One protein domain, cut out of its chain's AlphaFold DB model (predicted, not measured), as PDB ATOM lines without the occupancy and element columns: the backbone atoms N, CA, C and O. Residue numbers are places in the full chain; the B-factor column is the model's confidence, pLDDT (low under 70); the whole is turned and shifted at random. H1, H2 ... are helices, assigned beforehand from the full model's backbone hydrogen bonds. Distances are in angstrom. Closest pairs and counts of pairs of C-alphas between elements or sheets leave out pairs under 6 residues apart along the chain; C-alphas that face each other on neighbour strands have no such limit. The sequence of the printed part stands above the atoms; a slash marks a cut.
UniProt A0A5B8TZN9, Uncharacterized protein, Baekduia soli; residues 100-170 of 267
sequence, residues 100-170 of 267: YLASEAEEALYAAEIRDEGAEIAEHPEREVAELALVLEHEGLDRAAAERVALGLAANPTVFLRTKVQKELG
ATOM      1  N   TYR A 100     186.830 116.229 274.979       74.94
ATOM      2  CA  TYR A 100     185.467 115.708 275.143       74.94
ATOM      3  C   TYR A 100     184.413 116.717 274.681       74.94
ATOM      4  O   TYR A 100     183.537 116.357 273.909       74.94
ATOM      5  N   LEU A 101     184.515 117.987 275.099       75.62
ATOM      6  CA  LEU A 101     183.546 119.005 274.682       75.62
ATOM      7  C   LEU A 101     183.678 119.369 273.202       75.62
ATOM      8  O   LEU A 101     182.676 119.751 272.608       75.62
ATOM      9  N   ALA A 102     184.879 119.301 272.617       71.75
ATOM     10  CA  ALA A 102     185.042 119.494 271.178       71.75
ATOM     11  C   ALA A 102     184.406 118.335 270.409       71.75
ATOM     12  O   ALA A 102     183.590 118.595 269.536       71.75
ATOM     13  N   SER A 103     184.694 117.088 270.789       74.44
ATOM     14  CA  SER A 103     184.101 115.897 270.176       74.44
ATOM     15  C   SER A 103     182.581 115.856 270.353       74.44
ATOM     16  O   SER A 103     181.866 115.594 269.397       74.44
ATOM     17  N   GLU A 104     182.065 116.183 271.540       80.44
ATOM     18  CA  GLU A 104     180.623 116.278 271.807       80.44
ATOM     19  C   GLU A 104     179.973 117.403 270.988       80.44
ATOM     20  O   GLU A 104     178.883 117.227 270.449       80.44
ATOM     21  N   ALA A 105     180.631 118.561 270.863       78.75
ATOM     22  CA  ALA A 105     180.115 119.667 270.062       78.75
ATOM     23  C   ALA A 105     180.121 119.353 268.559       78.75
ATOM     24  O   ALA A 105     179.171 119.722 267.872       78.75
ATOM     25  N   GLU A 106     181.159 118.684 268.056       78.25
ATOM     26  CA  GLU A 106     181.223 118.200 266.673       78.25
ATOM     27  C   GLU A 106     180.129 117.162 266.413       78.25
ATOM     28  O   GLU A 106     179.380 117.304 265.451       78.25
ATOM     29  N   GLU A 107     179.952 116.187 267.308       80.56
ATOM     30  CA  GLU A 107     178.907 115.166 267.194       80.56
ATOM     31  C   GLU A 107     177.497 115.775 267.228       80.56
ATOM     32  O   GLU A 107     176.651 115.444 266.394       80.56
ATOM     33  N   ALA A 108     177.242 116.715 268.142       83.00
ATOM     34  CA  ALA A 108     175.961 117.409 268.229       83.00
ATOM     35  C   ALA A 108     175.678 118.267 266.986       83.00
ATOM     36  O   ALA A 108     174.533 118.329 266.531       83.00
ATOM     37  N   LEU A 109     176.706 118.915 266.429       82.62
ATOM     38  CA  LEU A 109     176.591 119.668 265.183       82.62
ATOM     39  C   LEU A 109     176.298 118.731 264.008       82.62
ATOM     40  O   LEU A 109     175.397 119.014 263.226       82.62
ATOM     41  N   TYR A 110     176.988 117.593 263.919       81.69
ATOM     42  CA  TYR A 110     176.752 116.593 262.875       81.69
ATOM     43  C   TYR A 110     175.333 116.034 262.929       81.69
ATOM     44  O   TYR A 110     174.660 115.955 261.903       81.69
ATOM     45  N   ALA A 111     174.849 115.689 264.122       85.06
ATOM     46  CA  ALA A 111     173.490 115.196 264.300       85.06
ATOM     47  C   ALA A 111     172.435 116.253 263.935       85.06
ATOM     48  O   ALA A 111     171.387 115.909 263.389       85.06
ATOM     49  N   ALA A 112     172.701 117.529 264.234       87.19
ATOM     50  CA  ALA A 112     171.822 118.625 263.847       87.19
ATOM     51  C   ALA A 112     171.770 118.790 262.323       87.19
ATOM     52  O   ALA A 112     170.678 118.789 261.769       87.19
ATOM     53  N   GLU A 113     172.920 118.832 261.652       86.62
ATOM     54  CA  GLU A 113     172.991 119.046 260.203       86.62
ATOM     55  C   GLU A 113     172.327 117.901 259.418       86.62
ATOM     56  O   GLU A 113     171.555 118.146 258.499       86.62
ATOM     57  N   ILE A 114     172.543 116.639 259.823       88.12
ATOM     58  CA  ILE A 114     171.893 115.473 259.191       88.12
ATOM     59  C   ILE A 114     170.369 115.527 259.356       88.12
ATOM     60  O   ILE A 114     169.624 115.144 258.451       88.12
ATOM     61  N   ARG A 115     169.891 115.963 260.527       89.88
ATOM     62  CA  ARG A 115     168.455 116.099 260.786       89.88
ATOM     63  C   ARG A 115     167.853 117.211 259.931       89.88
ATOM     64  O   ARG A 115     166.769 117.016 259.387       89.88
ATOM     65  N   ASP A 116     168.534 118.345 259.852       90.62
ATOM     66  CA  ASP A 116     168.065 119.515 259.120       90.62
ATOM     67  C   ASP A 116     168.034 119.203 257.604       90.62
ATOM     68  O   ASP A 116     167.000 119.389 256.968       90.62
ATOM     69  N   GLU A 117     169.065 118.540 257.066       92.25
ATOM     70  CA  GLU A 117     169.105 118.011 255.690       92.25
ATOM     71  C   GLU A 117     167.955 117.027 255.398       92.25
ATOM     72  O   GLU A 117     167.289 117.083 254.362       92.25
ATOM     73  N   GLY A 118     167.672 116.118 256.336       91.94
ATOM     74  CA  GLY A 118     166.549 115.187 256.214       91.94
ATOM     75  C   GLY A 118     165.187 115.887 256.171       91.94
ATOM     76  O   GLY A 118     164.284 115.421 255.471       91.94
ATOM     77  N   ALA A 119     165.037 117.002 256.892       93.88
ATOM     78  CA  ALA A 119     163.835 117.826 256.840       93.88
ATOM     79  C   ALA A 119     163.712 118.546 255.488       93.88
ATOM     80  O   ALA A 119     162.638 118.519 254.891       93.88
ATOM     81  N   GLU A 120     164.804 119.099 254.954       93.81
ATOM     82  CA  GLU A 120     164.808 119.764 253.644       93.81
ATOM     83  C   GLU A 120     164.442 118.803 252.503       93.81
ATOM     84  O   GLU A 120     163.595 119.137 251.671       93.81
ATOM     85  N   ILE A 121     164.954 117.566 252.525       94.50
ATOM     86  CA  ILE A 121     164.577 116.509 251.566       94.50
ATOM     87  C   ILE A 121     163.078 116.189 251.623       94.50
ATOM     88  O   ILE A 121     162.461 115.932 250.587       94.50
ATOM     89  N   ALA A 122     162.484 116.187 252.818       93.62
ATOM     90  CA  ALA A 122     161.060 115.915 252.990       93.62
ATOM     91  C   ALA A 122     160.179 117.098 252.553       93.62
ATOM     92  O   ALA A 122     159.103 116.885 251.990       93.62
ATOM     93  N   GLU A 123     160.622 118.330 252.803       96.19
ATOM     94  CA  GLU A 123     159.874 119.548 252.487       96.19
ATOM     95  C   GLU A 123     159.993 119.958 251.010       96.19
ATOM     96  O   GLU A 123     159.009 120.405 250.416       96.19
ATOM     97  N   HIS A 124     161.170 119.789 250.397       95.56
ATOM     98  CA  HIS A 124     161.488 120.302 249.058       95.56
ATOM     99  C   HIS A 124     162.192 119.265 248.155       95.56
ATOM    100  O   HIS A 124     163.235 119.559 247.569       95.56
ATOM    101  N   PRO A 125     161.613 118.070 247.930       94.06
ATOM    102  CA  PRO A 125     162.300 116.962 247.255       94.06
ATOM    103  C   PRO A 125     162.801 117.305 245.843       94.06
ATOM    104  O   PRO A 125     163.905 116.922 245.464       94.06
ATOM    105  N   GLU A 126     162.023 118.051 245.054       95.56
ATOM    106  CA  GLU A 126     162.425 118.449 243.695       95.56
ATOM    107  C   GLU A 126     163.641 119.381 243.696       95.56
ATOM    108  O   GLU A 126     164.503 119.290 242.816       95.56
ATOM    109  N   ARG A 127     163.721 120.264 244.697       96.06
ATOM    110  CA  ARG A 127     164.843 121.181 244.874       96.06
ATOM    111  C   ARG A 127     166.099 120.407 245.247       96.06
ATOM    112  O   ARG A 127     167.111 120.571 244.573       96.06
ATOM    113  N   GLU A 128     166.008 119.510 246.223       96.31
ATOM    114  CA  GLU A 128     167.163 118.735 246.684       96.31
ATOM    115  C   GLU A 128     167.744 117.833 245.589       96.31
ATOM    116  O   GLU A 128     168.962 117.669 245.474       96.31
ATOM    117  N   VAL A 129     166.894 117.287 244.712       97.00
ATOM    118  CA  VAL A 129     167.347 116.542 243.524       97.00
ATOM    119  C   VAL A 129     168.112 117.442 242.557       97.00
ATOM    120  O   VAL A 129     169.143 117.030 242.016       97.00
ATOM    121  N   ALA A 130     167.631 118.664 242.332       96.62
ATOM    122  CA  ALA A 130     168.307 119.623 241.469       96.62
ATOM    123  C   ALA A 130     169.648 120.089 242.064       96.62
ATOM    124  O   ALA A 130     170.613 120.250 241.312       96.62
ATOM    125  N   GLU A 131     169.728 120.260 243.385       96.00
ATOM    126  CA  GLU A 131     170.965 120.604 244.095       96.00
ATOM    127  C   GLU A 131     172.005 119.481 243.975       96.00
ATOM    128  O   GLU A 131     173.119 119.734 243.505       96.00
ATOM    129  N   LEU A 132     171.623 118.219 244.219       96.75
ATOM    130  CA  LEU A 132     172.540 117.090 244.023       96.75
ATOM    131  C   LEU A 132     173.007 116.969 242.562       96.75
ATOM    132  O   LEU A 132     174.173 116.666 242.304       96.75
ATOM    133  N   ALA A 133     172.129 117.229 241.588       97.50
ATOM    134  CA  ALA A 133     172.511 117.244 240.178       97.50
ATOM    135  C   ALA A 133     173.555 118.336 239.872       97.50
ATOM    136  O   ALA A 133     174.500 118.079 239.128       97.50
ATOM    137  N   LEU A 134     173.433 119.529 240.464       96.81
ATOM    138  CA  LEU A 134     174.430 120.599 240.318       96.81
ATOM    139  C   LEU A 134     175.781 120.209 240.929       96.81
ATOM    140  O   LEU A 134     176.823 120.460 240.321       96.81
ATOM    141  N   VAL A 135     175.773 119.556 242.093       95.62
ATOM    142  CA  VAL A 135     177.001 119.049 242.726       95.62
ATOM    143  C   VAL A 135     177.691 118.024 241.821       95.62
ATOM    144  O   VAL A 135     178.889 118.129 241.565       95.62
ATOM    145  N   LEU A 136     176.938 117.073 241.267       96.44
ATOM    146  CA  LEU A 136     177.470 116.060 240.351       96.44
ATOM    147  C   LEU A 136     177.994 116.661 239.037       96.44
ATOM    148  O   LEU A 136     178.998 116.194 238.496       96.44
ATOM    149  N   GLU A 137     177.342 117.704 238.527       97.19
ATOM    150  CA  GLU A 137     177.808 118.456 237.358       97.19
ATOM    151  C   GLU A 137     179.153 119.141 237.636       97.19
ATOM    152  O   GLU A 137     180.087 119.035 236.839       97.19
ATOM    153  N   HIS A 138     179.300 119.763 238.810       95.44
ATOM    154  CA  HIS A 138     180.562 120.364 239.251       95.44
ATOM    155  C   HIS A 138     181.690 119.334 239.429       95.44
ATOM    156  O   HIS A 138     182.860 119.664 239.237       95.44
ATOM    157  N   GLU A 139     181.356 118.083 239.748       94.62
ATOM    158  CA  GLU A 139     182.314 116.971 239.800       94.62
ATOM    159  C   GLU A 139     182.694 116.418 238.413       94.62
ATOM    160  O   GLU A 139     183.596 115.582 238.305       94.62
ATOM    161  N   GLY A 140     182.058 116.908 237.346       95.94
ATOM    162  CA  GLY A 140     182.418 116.618 235.959       95.94
ATOM    163  C   GLY A 140     181.432 115.728 235.203       95.94
ATOM    164  O   GLY A 140     181.756 115.288 234.097       95.94
ATOM    165  N   LEU A 141     180.247 115.443 235.755       97.50
ATOM    166  CA  LEU A 141     179.187 114.800 234.976       97.50
ATOM    167  C   LEU A 141     178.567 115.807 233.999       97.50
ATOM    168  O   LEU A 141     178.337 116.963 234.331       97.50
ATOM    169  N   ASP A 142     178.235 115.343 232.794       97.50
ATOM    170  CA  ASP A 142     177.369 116.114 231.899       97.50
ATOM    171  C   ASP A 142     176.006 116.358 232.565       97.50
ATOM    172  O   ASP A 142     175.484 115.471 233.249       97.50
ATOM    173  N   ARG A 143     175.402 117.524 232.313       95.81
ATOM    174  CA  ARG A 143     174.131 117.949 232.916       95.81
ATOM    175  C   ARG A 143     173.053 116.866 232.855       95.81
ATOM    176  O   ARG A 143     172.435 116.543 233.867       95.81
ATOM    177  N   ALA A 144     172.862 116.250 231.686       96.81
ATOM    178  CA  ALA A 144     171.831 115.232 231.509       96.81
ATOM    179  C   ALA A 144     172.171 113.926 232.247       96.81
ATOM    180  O   ALA A 144     171.273 113.171 232.621       96.81
ATOM    181  N   ALA A 145     173.455 113.618 232.441       97.50
ATOM    182  CA  ALA A 145     173.882 112.481 233.251       97.50
ATOM    183  C   ALA A 145     173.703 112.758 234.749       97.50
ATOM    184  O   ALA A 145     173.185 111.892 235.452       97.50
ATOM    185  N   ALA A 146     174.075 113.951 235.214       97.62
ATOM    186  CA  ALA A 146     173.936 114.369 236.603       97.62
ATOM    187  C   ALA A 146     172.473 114.336 237.071       97.62
ATOM    188  O   ALA A 146     172.173 113.733 238.100       97.62
ATOM    189  N   GLU A 147     171.548 114.874 236.267       97.06
ATOM    190  CA  GLU A 147     170.107 114.841 236.560       97.06
ATOM    191  C   GLU A 147     169.568 113.407 236.660       97.06
ATOM    192  O   GLU A 147     168.851 113.075 237.604       97.06
ATOM    193  N   ARG A 148     169.953 112.518 235.732       97.50
ATOM    194  CA  ARG A 148     169.542 111.103 235.779       97.50
ATOM    195  C   ARG A 148     170.066 110.387 237.021       97.50
ATOM    196  O   ARG A 148     169.343 109.579 237.599       97.50
ATOM    197  N   VAL A 149     171.314 110.649 237.411       97.56
ATOM    198  CA  VAL A 149     171.916 110.042 238.607       97.56
ATOM    199  C   VAL A 149     171.229 110.557 239.867       97.56
ATOM    200  O   VAL A 149     170.834 109.743 240.698       97.56
ATOM    201  N   ALA A 150     171.025 111.871 239.989       97.00
ATOM    202  CA  ALA A 150     170.349 112.463 241.139       97.00
ATOM    203  C   ALA A 150     168.921 111.914 241.307       97.00
ATOM    204  O   ALA A 150     168.565 111.468 242.396       97.00
ATOM    205  N   LEU A 151     168.146 111.838 240.218       96.75
ATOM    206  CA  LEU A 151     166.812 111.222 240.215       96.75
ATOM    207  C   LEU A 151     166.851 109.739 240.610       96.75
ATOM    208  O   LEU A 151     166.011 109.278 241.380       96.75
ATOM    209  N   GLY A 152     167.830 108.986 240.101       97.00
ATOM    210  CA  GLY A 152     168.001 107.575 240.445       97.00
ATOM    211  C   GLY A 152     168.329 107.357 241.924       97.00
ATOM    212  O   GLY A 152     167.815 106.420 242.532       97.00
ATOM    213  N   LEU A 153     169.145 108.231 242.520       96.31
ATOM    214  CA  LEU A 153     169.468 108.187 243.948       96.31
ATOM    215  C   LEU A 153     168.262 108.576 244.812       96.31
ATOM    216  O   LEU A 153     168.022 107.930 245.830       96.31
ATOM    217  N   ALA A 154     167.475 109.563 244.378       95.44
ATOM    218  CA  ALA A 154     166.278 110.033 245.076       95.44
ATOM    219  C   ALA A 154     165.186 108.962 245.227       95.44
ATOM    220  O   ALA A 154     164.365 109.041 246.139       95.44
ATOM    221  N   ALA A 155     165.205 107.917 244.391       95.00
ATOM    222  CA  ALA A 155     164.305 106.770 244.524       95.00
ATOM    223  C   ALA A 155     164.478 106.009 245.854       95.00
ATOM    224  O   ALA A 155     163.571 105.290 246.272       95.00
ATOM    225  N   ASN A 156     165.627 106.152 246.522       94.88
ATOM    226  CA  ASN A 156     165.862 105.609 247.855       94.88
ATOM    227  C   ASN A 156     166.253 106.747 248.819       94.88
ATOM    228  O   ASN A 156     167.411 107.173 248.805       94.88
ATOM    229  N   PRO A 157     165.337 107.197 249.699       91.31
ATOM    230  CA  PRO A 157     165.586 108.317 250.611       91.31
ATOM    231  C   PRO A 157     166.828 108.140 251.491       91.31
ATOM    232  O   PRO A 157     167.550 109.099 251.743       91.31
ATOM    233  N   THR A 158     167.126 106.910 251.921       90.62
ATOM    234  CA  THR A 158     168.304 106.612 252.747       90.62
ATOM    235  C   THR A 158     169.601 106.795 251.963       90.62
ATOM    236  O   THR A 158     170.554 107.387 252.467       90.62
ATOM    237  N   VAL A 159     169.656 106.303 250.723       92.75
ATOM    238  CA  VAL A 159     170.830 106.472 249.853       92.75
ATOM    239  C   VAL A 159     170.978 107.931 249.424       92.75
ATOM    240  O   VAL A 159     172.103 108.429 249.372       92.75
ATOM    241  N   PHE A 160     169.866 108.615 249.158       95.44
ATOM    242  CA  PHE A 160     169.846 110.023 248.783       95.44
ATOM    243  C   PHE A 160     170.387 110.914 249.901       95.44
ATOM    244  O   PHE A 160     171.394 111.585 249.685       95.44
ATOM    245  N   LEU A 161     169.826 110.816 251.114       93.06
ATOM    246  CA  LEU A 161     170.305 111.541 252.297       93.06
ATOM    247  C   LEU A 161     171.786 111.256 252.557       93.06
ATOM    248  O   LEU A 161     172.576 112.178 252.725       93.06
ATOM    249  N   ARG A 162     172.195 109.981 252.522       91.31
ATOM    250  CA  ARG A 162     173.600 109.609 252.727       91.31
ATOM    251  C   ARG A 162     174.520 110.243 251.685       91.31
ATOM    252  O   ARG A 162     175.628 110.652 252.017       91.31
ATOM    253  N   THR A 163     174.069 110.312 250.434       93.38
ATOM    254  CA  THR A 163     174.841 110.926 249.349       93.38
ATOM    255  C   THR A 163     174.909 112.441 249.510       93.38
ATOM    256  O   THR A 163     176.006 112.979 249.397       93.38
ATOM    257  N   LYS A 164     173.794 113.116 249.825       92.31
ATOM    258  CA  LYS A 164     173.772 114.564 250.088       92.31
ATOM    259  C   LYS A 164     174.676 114.925 251.269       92.31
ATOM    260  O   LYS A 164     175.615 115.689 251.088       92.31
ATOM    261  N   VAL A 165     174.531 114.251 252.413       89.94
ATOM    262  CA  VAL A 165     175.401 114.432 253.594       89.94
ATOM    263  C   VAL A 165     176.881 114.241 253.243       89.94
ATOM    264  O   VAL A 165     177.729 115.042 253.633       89.94
ATOM    265  N   GLN A 166     177.215 113.210 252.463       90.31
ATOM    266  CA  GLN A 166     178.601 112.971 252.069       90.31
ATOM    267  C   GLN A 166     179.141 114.039 251.110       90.31
ATOM    268  O   GLN A 166     180.309 114.419 251.211       90.31
ATOM    269  N   LYS A 167     178.326 114.484 250.152       90.06
ATOM    270  CA  LYS A 167     178.745 115.375 249.063       90.06
ATOM    271  C   LYS A 167     178.727 116.850 249.455       90.06
ATOM    272  O   LYS A 167     179.609 117.586 249.026       90.06
ATOM    273  N   GLU A 168     177.771 117.266 250.274       86.12
ATOM    274  CA  GLU A 168     177.563 118.669 250.646       86.12
ATOM    275  C   GLU A 168     178.254 119.016 251.963       86.12
ATOM    276  O   GLU A 168     178.899 120.059 252.060       86.12
ATOM    277  N   LEU A 169     178.218 118.111 252.948       80.50
ATOM    278  CA  LEU A 169     178.834 118.346 254.259       80.50
ATOM    279  C   LEU A 169     180.261 117.784 254.353       80.50
ATOM    280  O   LEU A 169     180.994 118.094 255.291       80.50
ATOM    281  N   GLY A 170     180.675 116.939 253.399       77.31
ATOM    282  CA  GLY A 170     181.962 116.236 253.453       77.31
ATOM    283  C   GLY A 170     182.051 115.233 254.608       77.31
ATOM    284  O   GLY A 170     183.145 114.782 254.960       77.31
TER     285      GLY A 170
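Overview. This is residues 100 to 170 of the 267 residues of an uncharacterized protein of Baekduia soli (UniProt A0A5B8TZN9). Two helices, the long H1 and the shorter H2, make a V through a tight turn, with H3 packed crosswise on H2 and H4 slanting into the opening of the V. The first residues of H1, 100 to 109, stick out as an arm from this small body. The printed part has 71 residues with four named helices, in the order H1, H2, H3, H4, and no named strand; its class is all helix. It is only just loose, close to compact, with a radius of gyration of the C-alphas of 13.5 A, and elongated, spanning 45 by 25 by 16 A.

Along the chain. H1, residues 100 to 123, begins at C-alpha 100 (185.467, 115.708, 275.143) and is 34.4 A long from first to last C-alpha. H2, residues 125 to 138, is 20.2 A long. H3, residues 143 to 154, is 16.5 A long. H4, residues 157 to 168, is 15.8 A long and ends at C-alpha 168 (177.563, 118.669, 250.646).

Arrangement. H4 is the hub, touching three helices. With residues 161 to 165 alone it touches residues 114 to 121 of H1, at a steep tilt of 57 degrees; the closest C-alphas, of Gly 118 and Leu 161, are 6.5 A apart. H4 and H2 only just touch, with 3 pairs of C-alphas within 8 A, the closest those of Leu 132 and Lys 164 at 6.7 A. H3 and H4 touch only at the corner, and only just, with 3 such pairs; the closest C-alphas, of Ala 154 and Phe 160, are 5.1 A apart. H2 and H3 touch at a steep tilt of 47 degrees, opposite ways, with the C-alphas of Ala 133 and Ala 146 closest at 4.8 A. H1 and H2 are close but not clearly touching, at 65 degrees, a steep tilt; H1 and H3 are apart. In H1, H2, H3 and H4 every O i to N i+4 pair is within hydrogen-bond range.

Size, cuts and confidence. The two C-alphas farthest apart, of Tyr 100 and Ala 144, are 45.7 A apart. Without residues 100 to 109, which stand free, the body spans 32 by 21 by 16 A. The three links are tight, and the printed part has no cut. The mean pLDDT of the printed part is 91.3, and no printed residue is under 70.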